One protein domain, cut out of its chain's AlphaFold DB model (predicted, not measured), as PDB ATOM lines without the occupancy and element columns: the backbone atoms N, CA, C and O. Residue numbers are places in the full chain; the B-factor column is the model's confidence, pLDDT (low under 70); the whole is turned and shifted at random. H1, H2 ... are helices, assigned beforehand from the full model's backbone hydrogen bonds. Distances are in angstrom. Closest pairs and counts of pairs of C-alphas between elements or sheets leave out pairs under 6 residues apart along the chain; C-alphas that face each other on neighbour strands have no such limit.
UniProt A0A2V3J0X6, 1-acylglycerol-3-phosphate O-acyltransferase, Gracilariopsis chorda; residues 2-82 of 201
ATOM      1  N   ARG A   2     -30.359  22.222 159.703       77.19
ATOM      2  CA  ARG A   2     -28.952  22.338 159.234       77.19
ATOM      3  C   ARG A   2     -28.782  22.495 157.711       77.19
ATOM      4  O   ARG A   2     -28.016  23.345 157.286       77.19
ATOM      5  N   ARG A   3     -29.526  21.741 156.888       81.62
ATOM      6  CA  ARG A   3     -29.447  21.827 155.407       81.62
ATOM      7  C   ARG A   3     -29.856  23.202 154.868       81.62
ATOM      8  O   ARG A   3     -29.213  23.715 153.965       81.62
ATOM      9  N   PHE A   4     -30.885  23.801 155.464       85.94
ATOM     10  CA  PHE A   4     -31.341  25.148 155.124       85.94
ATOM     11  C   PHE A   4     -30.308  26.212 155.518       85.94
ATOM     12  O   PHE A   4     -30.016  27.093 154.722       85.94
ATOM     13  N   LEU A   5     -29.702  26.088 156.707       84.69
ATOM     14  CA  LEU A   5     -28.631  26.985 157.148       84.69
ATOM     15  C   LEU A   5     -27.416  26.921 156.214       84.69
ATOM     16  O   LEU A   5     -26.935  27.962 155.787       84.69
ATOM     17  N   PHE A   6     -26.948  25.719 155.862       83.31
ATOM     18  CA  PHE A   6     -25.863  25.571 154.890       83.31
ATOM     19  C   PHE A   6     -26.236  26.193 153.551       83.31
ATOM     20  O   PHE A   6     -25.491  27.031 153.061       83.31
ATOM     21  N   TRP A   7     -27.402  25.853 152.997       86.00
ATOM     22  CA  TRP A   7     -27.888  26.451 151.754       86.00
ATOM     23  C   TRP A   7     -27.886  27.984 151.815       86.00
ATOM     24  O   TRP A   7     -27.368  28.626 150.909       86.00
ATOM     25  N   MET A   8     -28.372  28.576 152.908       86.62
ATOM     26  CA  MET A   8     -28.360  30.024 153.105       86.62
ATOM     27  C   MET A   8     -26.934  30.592 153.119       86.62
ATOM     28  O   MET A   8     -26.684  31.592 152.457       86.62
ATOM     29  N   LEU A   9     -25.989  29.947 153.810       85.06
ATOM     30  CA  LEU A   9     -24.579  30.359 153.821       85.06
ATOM     31  C   LEU A   9     -23.942  30.276 152.424       85.06
ATOM     32  O   LEU A   9     -23.264  31.213 152.015       85.06
ATOM     33  N   PHE A  10     -24.213  29.204 151.670       84.12
ATOM     34  CA  PHE A  10     -23.776  29.073 150.275       84.12
ATOM     35  C   PHE A  10     -24.339  30.205 149.404       84.12
ATOM     36  O   PHE A  10     -23.596  30.831 148.654       84.12
ATOM     37  N   ARG A  11     -25.633  30.521 149.542       86.75
ATOM     38  CA  ARG A  11     -26.271  31.609 148.785       86.75
ATOM     39  C   ARG A  11     -25.728  32.983 149.156       86.75
ATOM     40  O   ARG A  11     -25.541  33.800 148.267       86.75
ATOM     41  N   LEU A  12     -25.470  33.240 150.436       88.56
ATOM     42  CA  LEU A  12     -24.868  34.496 150.887       88.56
ATOM     43  C   LEU A  12     -23.460  34.670 150.308       88.56
ATOM     44  O   LEU A  12     -23.158  35.731 149.770       88.56
ATOM     45  N   TRP A  13     -22.646  33.615 150.327       86.62
ATOM     46  CA  TRP A  13     -21.326  33.619 149.698       86.62
ATOM     47  C   TRP A  13     -21.394  33.914 148.192       86.62
ATOM     48  O   TRP A  13     -20.661  34.769 147.702       86.62
ATOM     49  N   ASP A  14     -22.311  33.266 147.465       84.38
ATOM     50  CA  ASP A  14     -22.524  33.507 146.029       84.38
ATOM     51  C   ASP A  14     -23.015  34.935 145.724       84.38
ATOM     52  O   ASP A  14     -22.780  35.452 144.636       84.38
ATOM     53  N   LEU A  15     -23.686  35.580 146.682       85.44
ATOM     54  CA  LEU A  15     -24.112  36.981 146.605       85.44
ATOM     55  C   LEU A  15     -23.010  37.969 147.032       85.44
ATOM     56  O   LEU A  15     -23.261  39.170 147.080       85.44
ATOM     57  N   GLY A  16     -21.804  37.485 147.347       81.31
ATOM     58  CA  GLY A  16     -20.664  38.314 147.740       81.31
ATOM     59  C   GLY A  16     -20.639  38.700 149.222       81.31
ATOM     60  O   GLY A  16     -19.847  39.559 149.603       81.31
ATOM     61  N   PHE A  17     -21.469  38.079 150.069       85.06
ATOM     62  CA  PHE A  17     -21.373  38.248 151.519       85.06
ATOM     63  C   PHE A  17     -20.241  37.382 152.077       85.06
ATOM     64  O   PHE A  17     -20.319  36.152 152.118       85.06
ATOM     65  N   THR A  18     -19.197  38.049 152.554       85.88
ATOM     66  CA  THR A  18     -17.974  37.449 153.098       85.88
ATOM     67  C   THR A  18     -17.834  37.757 154.600       85.88
ATOM     68  O   THR A  18     -18.538  38.613 155.145       85.88
ATOM     69  N   PRO A  19     -16.895  37.113 155.316       83.25
ATOM     70  CA  PRO A  19     -16.553  37.517 156.679       83.25
ATOM     71  C   PRO A  19     -16.088  38.978 156.798       83.25
ATOM     72  O   PRO A  19     -16.362  39.632 157.802       83.25
ATOM     73  N   GLN A  20     -15.402  39.507 155.784       89.25
ATOM     74  CA  GLN A  20     -14.891  40.877 155.774       89.25
ATOM     75  C   GLN A  20     -16.029  41.898 155.624       89.25
ATOM     76  O   GLN A  20     -15.972  42.961 156.245       89.25
ATOM     77  N   TYR A  21     -17.135  41.535 154.959       89.12
ATOM     78  CA  TYR A  21     -18.371  42.322 154.988       89.12
ATOM     79  C   TYR A  21     -18.865  42.578 156.426       89.12
ATOM     80  O   TYR A  21     -19.290  43.688 156.750       89.12
ATOM     81  N   LEU A  22     -18.758  41.589 157.325       89.38
ATOM     82  CA  LEU A  22     -19.129  41.761 158.739       89.38
ATOM     83  C   LEU A  22     -18.165  42.687 159.487       89.38
ATOM     84  O   LEU A  22     -18.603  43.463 160.337       89.38
ATOM     85  N   VAL A  23     -16.867  42.634 159.169       91.50
ATOM     86  CA  VAL A  23     -15.864  43.550 159.738       91.50
ATOM     87  C   VAL A  23     -16.185  44.993 159.349       91.50
ATOM     88  O   VAL A  23     -16.183  45.872 160.210       91.50
ATOM     89  N   ARG A  24     -16.533  45.222 158.078       92.19
ATOM     90  CA  ARG A  24     -16.939  46.525 157.540       92.19
ATOM     91  C   ARG A  24     -18.216  47.047 158.202       92.19
ATOM     92  O   ARG A  24     -18.236  48.176 158.683       92.19
ATOM     93  N   LEU A  25     -19.256  46.215 158.282       92.12
ATOM     94  CA  LEU A  25     -20.528  46.578 158.917       92.12
ATOM     95  C   LEU A  25     -20.360  46.880 160.416       92.12
ATOM     96  O   LEU A  25     -21.027  47.760 160.953       92.12
ATOM     97  N   GLY A  26     -19.447  46.171 161.086       91.00
ATOM     98  CA  GLY A  26     -19.130  46.363 162.499       91.00
ATOM     99  C   GLY A  26     -18.371  47.655 162.824       91.00
ATOM    100  O   GLY A  26     -18.162  47.945 164.005       91.00
ATOM    101  N   GLY A  27     -17.944  48.425 161.817       91.19
ATOM    102  CA  GLY A  27     -17.220  49.681 162.002       91.19
ATOM    103  C   GLY A  27     -15.953  49.525 162.851       91.19
ATOM    104  O   GLY A  27     -15.358  48.452 162.944       91.19
ATOM    105  N   THR A  28     -15.503  50.607 163.483       90.12
ATOM    106  CA  THR A  28     -14.237  50.609 164.240       90.12
ATOM    107  C   THR A  28     -14.284  49.794 165.527       90.12
ATOM    108  O   THR A  28     -13.280  49.190 165.889       90.12
ATOM    109  N   SER A  29     -15.426  49.729 166.208       90.94
ATOM    110  CA  SER A  29     -15.541  49.012 167.480       90.94
ATOM    111  C   SER A  29     -15.626  47.498 167.273       90.94
ATOM    112  O   SER A  29     -14.691  46.770 167.605       90.94
ATOM    113  N   LEU A  30     -16.721  47.007 166.686       93.56
ATOM    114  CA  LEU A  30     -16.950  45.570 166.515       93.56
ATOM    115  C   LEU A  30     -16.043  44.972 165.436       93.56
ATOM    116  O   LEU A  30     -15.563  43.851 165.604       93.56
ATOM    117  N   GLY A  31     -15.746  45.721 164.369       94.00
ATOM    118  CA  GLY A  31     -14.865  45.260 163.297       94.00
ATOM    119  C   GLY A  31     -13.455  44.929 163.790       94.00
ATOM    120  O   GLY A  31     -12.924  43.871 163.451       94.00
ATOM    121  N   ARG A  32     -12.869  45.759 164.667       94.75
ATOM    122  CA  ARG A  32     -11.550  45.483 165.271       94.75
ATOM    123  C   ARG A  32     -11.564  44.264 166.195       94.75
ATOM    124  O   ARG A  32     -10.594  43.511 166.218       94.75
ATOM    125  N   VAL A  33     -12.655  44.029 166.925       95.00
ATOM    126  CA  VAL A  33     -12.803  42.829 167.772       95.00
ATOM    127  C   VAL A  33     -12.881  41.562 166.915       95.00
ATOM    128  O   VAL A  33     -12.220  40.568 167.220       95.00
ATOM    129  N   LEU A  34     -13.641  41.602 165.818       94.19
ATOM    130  CA  LEU A  34     -13.723  40.498 164.858       94.19
ATOM    131  C   LEU A  34     -12.366  40.222 164.198       94.19
ATOM    132  O   LEU A  34     -11.933  39.071 164.160       94.19
ATOM    133  N   ALA A  35     -11.680  41.273 163.742       94.69
ATOM    134  CA  ALA A  35     -10.332  41.190 163.185       94.69
ATOM    135  C   ALA A  35      -9.357  40.532 164.169       94.69
ATOM    136  O   ALA A  35      -8.682  39.569 163.810       94.69
ATOM    137  N   ARG A  36      -9.351  40.980 165.433       94.94
ATOM    138  CA  ARG A  36      -8.524  40.398 166.496       94.94
ATOM    139  C   ARG A  36      -8.758  38.908 166.664       94.94
ATOM    140  O   ARG A  36      -7.810  38.136 166.586       94.94
ATOM    141  N   LYS A  37     -10.018  38.497 166.795       93.75
ATOM    142  CA  LYS A  37     -10.373  37.085 166.948       93.75
ATOM    143  C   LYS A  37      -9.890  36.229 165.770       93.75
ATOM    144  O   LYS A  37      -9.433  35.107 165.977       93.75
ATOM    145  N   ILE A  38      -9.989  36.741 164.540       91.88
ATOM    146  CA  ILE A  38      -9.516  36.039 163.336       91.88
ATOM    147  C   ILE A  38      -7.989  35.902 163.354       91.88
ATOM    148  O   ILE A  38      -7.482  34.803 163.137       91.88
ATOM    149  N   ILE A  39      -7.264  36.990 163.619       93.62
ATOM    150  CA  ILE A  39      -5.795  36.998 163.605       93.62
ATOM    151  C   ILE A  39      -5.217  36.143 164.731       93.62
ATOM    152  O   ILE A  39      -4.352  35.315 164.467       93.62
ATOM    153  N   GLU A  40      -5.726  36.271 165.955       91.00
ATOM    154  CA  GLU A  40      -5.272  35.461 167.092       91.00
ATOM    155  C   GLU A  40      -5.494  33.968 166.855       91.00
ATOM    156  O   GLU A  40      -4.639  33.157 167.195       91.00
ATOM    157  N   SER A  41      -6.604  33.599 166.210       87.81
ATOM    158  CA  SER A  41      -6.864  32.205 165.859       87.81
ATOM    159  C   SER A  41      -5.936  31.681 164.762       87.81
ATOM    160  O   SER A  41      -5.654  30.483 164.765       87.81
ATOM    161  N   ARG A  42      -5.518  32.520 163.803       85.81
ATOM    162  CA  ARG A  42      -4.773  32.092 162.602       85.81
ATOM    163  C   ARG A  42      -3.257  32.194 162.733       85.81
ATOM    164  O   ARG A  42      -2.564  31.369 162.155       85.81
ATOM    165  N   PHE A  43      -2.750  33.168 163.481       87.19
ATOM    166  CA  PHE A  43      -1.321  33.486 163.567       87.19
ATOM    167  C   PHE A  43      -0.765  33.207 164.968       87.19
ATOM    168  O   PHE A  43      -0.060  34.028 165.545       87.19
ATOM    169  N   GLN A  44      -1.102  32.046 165.534       83.38
ATOM    170  CA  GLN A  44      -0.769  31.681 166.920       83.38
ATOM    171  C   GLN A  44       0.741  31.623 167.192       83.38
ATOM    172  O   GLN A  44       1.168  31.888 168.310       83.38
ATOM    173  N   MET A  45       1.542  31.308 166.171       81.50
ATOM    174  CA  MET A  45       3.004  31.204 166.272       81.50
ATOM    175  C   MET A  45       3.714  32.565 166.280       81.50
ATOM    176  O   MET A  45       4.919  32.632 166.493       81.50
ATOM    177  N   GLN A  46       2.982  33.652 166.040       85.44
ATOM    178  CA  GLN A  46       3.549  34.986 165.905       85.44
ATOM    179  C   GLN A  46       3.545  35.728 167.243       85.44
ATOM    180  O   GLN A  46       2.657  35.545 168.090       85.44
ATOM    181  N   SER A  47       4.524  36.619 167.416       90.25
ATOM    182  CA  SER A  47       4.640  37.446 168.618       90.25
ATOM    183  C   SER A  47       3.383  38.296 168.836       90.25
ATOM    184  O   SER A  47       2.618  38.586 167.913       90.25
ATOM    185  N   GLN A  48       3.148  38.706 170.084       91.56
ATOM    186  CA  GLN A  48       1.991  39.538 170.422       91.56
ATOM    187  C   GLN A  48       1.993  40.861 169.637       91.56
ATOM    188  O   GLN A  48       0.964  41.234 169.080       91.56
ATOM    189  N   SER A  49       3.149  41.520 169.523       93.31
ATOM    190  CA  SER A  49       3.297  42.766 168.762       93.31
ATOM    191  C   SER A  49       3.046  42.570 167.264       93.31
ATOM    192  O   SER A  49       2.363  43.383 166.642       93.31
ATOM    193  N   ALA A  50       3.526  41.465 166.682       91.31
ATOM    194  CA  ALA A  50       3.246  41.127 165.290       91.31
ATOM    195  C   ALA A  50       1.750  40.873 165.068       91.31
ATOM    196  O   ALA A  50       1.167  41.380 164.109       91.31
ATOM    197  N   ARG A  51       1.097  40.142 165.980       93.50
ATOM    198  CA  ARG A  51      -0.353  39.926 165.929       93.50
ATOM    199  C   ARG A  51      -1.125  41.236 166.036       93.50
ATOM    200  O   ARG A  51      -2.069  41.421 165.280       93.50
ATOM    201  N   GLU A  52      -0.727  42.161 166.901       95.12
ATOM    202  CA  GLU A  52      -1.365  43.481 167.008       95.12
ATOM    203  C   GLU A  52      -1.261  44.282 165.707       95.12
ATOM    204  O   GLU A  52      -2.280  44.762 165.204       95.12
ATOM    205  N   ALA A  53      -0.074  44.328 165.098       95.75
ATOM    206  CA  ALA A  53       0.117  44.960 163.795       95.75
ATOM    207  C   ALA A  53      -0.732  44.291 162.696       95.75
ATOM    208  O   ALA A  53      -1.337  44.974 161.866       95.75
ATOM    209  N   LEU A  54      -0.836  42.958 162.711       95.00
ATOM    210  CA  LEU A  54      -1.688  42.206 161.787       95.00
ATOM    211  C   LEU A  54      -3.178  42.487 162.002       95.00
ATOM    212  O   LEU A  54      -3.923  42.525 161.026       95.00
ATOM    213  N   VAL A  55      -3.628  42.697 163.242       95.75
ATOM    214  CA  VAL A  55      -5.015  43.091 163.535       95.75
ATOM    215  C   VAL A  55      -5.328  44.447 162.926       95.75
ATOM    216  O   VAL A  55      -6.360  44.585 162.268       95.75
ATOM    217  N   ASP A  56      -4.443  45.425 163.115       95.75
ATOM    218  CA  ASP A  56      -4.605  46.758 162.536       95.75
ATOM    219  C   ASP A  56      -4.622  46.693 161.008       95.75
ATOM    220  O   ASP A  56      -5.555  47.197 160.377       95.75
ATOM    221  N   TYR A  57      -3.647  45.998 160.419       94.94
ATOM    222  CA  TYR A  57      -3.578  45.776 158.979       94.94
ATOM    223  C   TYR A  57      -4.856  45.115 158.447       94.94
ATOM    224  O   TYR A  57      -5.513  45.661 157.561       94.94
ATOM    225  N   PHE A  58      -5.253  43.977 159.024       94.00
ATOM    226  CA  PHE A  58      -6.413  43.205 158.585       94.00
ATOM    227  C   PHE A  58      -7.719  43.994 158.716       94.00
ATOM    228  O   PHE A  58      -8.565  43.940 157.819       94.00
ATOM    229  N   TYR A  59      -7.887  44.750 159.804       95.25
ATOM    230  CA  TYR A  59      -9.035  45.634 159.977       95.25
ATOM    231  C   TYR A  59      -9.092  46.692 158.871       95.25
ATOM    232  O   TYR A  59     -10.127  46.831 158.222       95.25
ATOM    233  N   HIS A  60      -7.993  47.408 158.623       94.31
ATOM    234  CA  HIS A  60      -7.980  48.506 157.658       94.31
ATOM    235  C   HIS A  60      -8.209  48.034 156.217       94.31
ATOM    236  O   HIS A  60      -8.990  48.665 155.505       94.31
ATOM    237  N   ILE A  61      -7.626  46.903 155.804       92.94
ATOM    238  CA  ILE A  61      -7.891  46.350 154.464       92.94
ATOM    239  C   ILE A  61      -9.325  45.820 154.321       92.94
ATOM    240  O   ILE A  61      -9.885  45.880 153.234       92.94
ATOM    241  N   SER A  62      -9.925  45.313 155.405       92.12
ATOM    242  CA  SER A  62     -11.287  44.757 155.380       92.12
ATOM    243  C   SER A  62     -12.366  45.838 155.486       92.12
ATOM    244  O   SER A  62     -13.486  45.639 155.026       92.12
ATOM    245  N   ALA A  63     -12.051  46.973 156.115       92.00
ATOM    246  CA  ALA A  63     -12.956  48.113 156.234       92.00
ATOM    247  C   ALA A  63     -12.989  48.981 154.959       92.00
ATOM    248  O   ALA A  63     -14.004  49.624 154.699       92.00
ATOM    249  N   ALA A  64     -11.905  48.996 154.174       91.56
ATOM    250  CA  ALA A  64     -11.826  49.668 152.874       91.56
ATOM    251  C   ALA A  64     -12.695  48.977 151.811       91.56
ATOM    252  O   ALA A  64     -13.097  47.832 151.999       91.56
ATOM    253  N   ASP A  65     -13.008  49.652 150.700       89.81
ATOM    254  CA  ASP A  65     -13.893  49.148 149.635       89.81
ATOM    255  C   ASP A  65     -13.591  47.711 149.195       89.81
ATOM    256  O   ASP A  65     -12.442  47.285 149.055       89.81
ATOM    257  N   ALA A  66     -14.667  46.946 149.027       85.25
ATOM    258  CA  ALA A  66     -14.610  45.530 148.721       85.25
ATOM    259  C   ALA A  66     -13.979  45.316 147.341       85.25
ATOM    260  O   ALA A  66     -14.550  45.681 146.317       85.25
ATOM    261  N   ALA A  67     -12.794  44.709 147.314       83.50
ATOM    262  CA  ALA A  67     -12.104  44.368 146.073       83.50
ATOM    263  C   ALA A  67     -11.713  42.886 146.069       83.50
ATOM    264  O   ALA A  67     -12.399  42.058 145.472       83.50
ATOM    265  N   GLY A  68     -10.655  42.525 146.803       82.62
ATOM    266  CA  GLY A  68     -10.138  41.151 146.827       82.62
ATOM    267  C   GLY A  68     -11.141  40.116 147.346       82.62
ATOM    268  O   GLY A  68     -11.139  38.973 146.899       82.62
ATOM    269  N   GLU A  69     -12.042  40.514 148.242       85.31
ATOM    270  CA  GLU A  69     -13.064  39.622 148.796       85.31
ATOM    271  C   GLU A  69     -14.132  39.189 147.778       85.31
ATOM    272  O   GLU A  69     -14.574  38.042 147.812       85.31
ATOM    273  N   HIS A  70     -14.487  40.047 146.817       85.31
ATOM    274  CA  HIS A  70     -15.398  39.682 145.725       85.31
ATOM    275  C   HIS A  70     -14.745  38.705 144.746       85.31
ATOM    276  O   HIS A  70     -15.394  37.801 144.206       85.31
ATOM    277  N   SER A  71     -13.432  38.834 144.554       88.19
ATOM    278  CA  SER A  71     -12.668  37.856 143.786       88.19
ATOM    279  C   SER A  71     -12.721  36.481 144.453       88.19
ATOM    280  O   SER A  71     -12.913  35.492 143.752       88.19
ATOM    281  N   LEU A  72     -12.656  36.395 145.790       86.69
ATOM    282  CA  LEU A  72     -12.736  35.113 146.507       86.69
ATOM    283  C   LEU A  72     -14.041  34.363 146.226       86.69
ATOM    284  O   LEU A  72     -13.981  33.174 145.926       86.69
ATOM    285  N   SER A  73     -15.203  35.025 146.256       85.38
ATOM    286  CA  SER A  73     -16.485  34.373 145.929       85.38
ATOM    287  C   SER A  73     -16.602  33.957 144.457       85.38
ATOM    288  O   SER A  73     -17.380  33.058 144.112       85.38
ATOM    289  N   THR A  74     -15.808  34.591 143.592       87.88
ATOM    290  CA  THR A  74     -15.725  34.267 142.166       87.88
ATOM    291  C   THR A  74     -14.924  32.988 141.931       87.88
ATOM    292  O   THR A  74     -15.372  32.130 141.179       87.88
ATOM    293  N   ILE A  75     -13.772  32.820 142.589       90.50
ATOM    294  CA  ILE A  75     -12.888  31.661 142.362       90.50
ATOM    295  C   ILE A  75     -13.155  30.483 143.315       90.50
ATOM    296  O   ILE A  75     -12.893  29.333 142.959       90.50
ATOM    297  N   LEU A  76     -13.716  30.743 144.501       90.56
ATOM    298  CA  LEU A  76     -14.038  29.736 145.512       90.56
ATOM    299  C   LEU A  76     -15.550  29.641 145.740       90.56
ATOM    300  O   LEU A  76     -16.270  30.637 145.794       90.56
ATOM    301  N   GLN A  77     -16.025  28.421 145.944       89.12
ATOM    302  CA  GLN A  77     -17.299  28.120 146.581       89.12
ATOM    303  C   GLN A  77     -17.179  28.316 148.101       89.12
ATOM    304  O   GLN A  77     -16.080  28.306 148.669       89.12
ATOM    305  N   SER A  78     -18.319  28.458 148.782       84.81
ATOM    306  CA  SER A  78     -18.336  28.500 150.248       84.81
ATOM    307  C   SER A  78     -17.678  27.239 150.821       84.81
ATOM    308  O   SER A  78     -17.919  26.129 150.354       84.81
ATOM    309  N   GLY A  79     -16.834  27.421 151.837       83.50
ATOM    310  CA  GLY A  79     -15.947  26.371 152.348       83.50
ATOM    311  C   GLY A  79     -14.560  26.350 151.699       83.50
ATOM    312  O   GLY A  79     -13.793  25.436 151.973       83.50
ATOM    313  N   ALA A  80     -14.232  27.361 150.884       85.50
ATOM    314  CA  ALA A  80     -12.932  27.531 150.233       85.50
ATOM    315  C   ALA A  80     -12.564  26.412 149.240       85.50
ATOM    316  O   ALA A  80     -11.389  26.167 148.977       85.50
ATOM    317  N   TYR A  81     -13.569  25.758 148.654       87.50
ATOM    318  CA  TYR A  81     -13.364  24.819 147.555       87.50
ATOM    319  C   TYR A  81     -13.313  25.567 146.220       87.50
ATOM    320  O   TYR A  81     -14.137  26.445 145.977       87.50
ATOM    321  N   ALA A  82     -12.358  25.251 145.349       90.88
ATOM    322  CA  ALA A  82     -12.225  25.932 144.062       90.88
ATOM    323  C   ALA A  82     -13.408  25.618 143.133       90.88
ATOM    324  O   ALA A  82     -13.834  24.471 143.034       90.88
TER     325      ALA A  82
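This is residues 2 to 82 of the 201 residues of the protein "1-acylglycerol-3-phosphate O-acyltransferase" of Gracilariopsis chorda (UniProt A0A2V3J0X6). Look for two groups of helices along one long axis: at one end H3 and H4 cross near their middles with the short H2 packed on both, and at the other end H1 and the short H5 meet loosely, with only the last residues of H1 reaching H5. The printed part has 81 residues with five named helices, H1 to H5 in that order, and no named strand; the class is all helix. It is only just compact, close to loose, with a radius of gyration of the C-alphas of 13.9 A. Its C-alphas span 40 by 26 by 23 A, an outline only just elongated.

Start at H1, residues 2 to 14: with residues 13 and 14 alone it only just touches H5, residues 68 to 75, with 3 pairs of C-alphas within 8 A. The closest are those of Asp 14 and Ser 73, 6.1 A apart, and the helices run opposite ways at a steep tilt of 65 degrees. Next look at H2, residues 19 to 25, which forms a helical hairpin with H3, residues 27 to 42. They run opposite ways at a shallow tilt of 21 degrees; their closest C-alphas, of Val 23 and Gly 31, are 4.1 A apart, and H3 touches H2 with residues 30 to 35 alone. H3 also touches H4, residues 48 to 63, opposite ways at a steep tilt of 51 degrees; the closest C-alphas, of Arg 36 and Val 55, are 5.3 A apart. H4 touches H2 with residues 59 to 63 alone, only just about perpendicular at 72 degrees, the closest C-alphas being those of Arg 24 and Ala 63 at 4.5 A. H2 and H5 are close but not clearly touching, with the C-alphas of Gln 20 and Glu 69 closest at 7.3 A. H1 is apart from H2, H3 and H4, and H5 is apart from H3 and H4. Every O i to N i+4 pair is within hydrogen-bond range in H1, H2, H4 and H5; in H3 it is 11 of 12.

Find C-alpha 2 at (-28.952, 22.338, 159.234), where H1 begins its 18.5 A. From C-alpha 27 at (-17.220, 49.681, 162.002), H3 runs 21.6 A. H4 covers 22.3 A, and H5 ends at C-alpha 75 at (-12.888, 31.661, 142.362). After it, residues 76 to 77 pair antiparallel with residues 81 to 82.

The C-alphas farthest apart, of Phe 4 and Ser 49, are 41.2 A apart. The printed part has no cut, and the four links between the helices are tight. The mean pLDDT of the printed part is 89.1, and no printed residue is under 70.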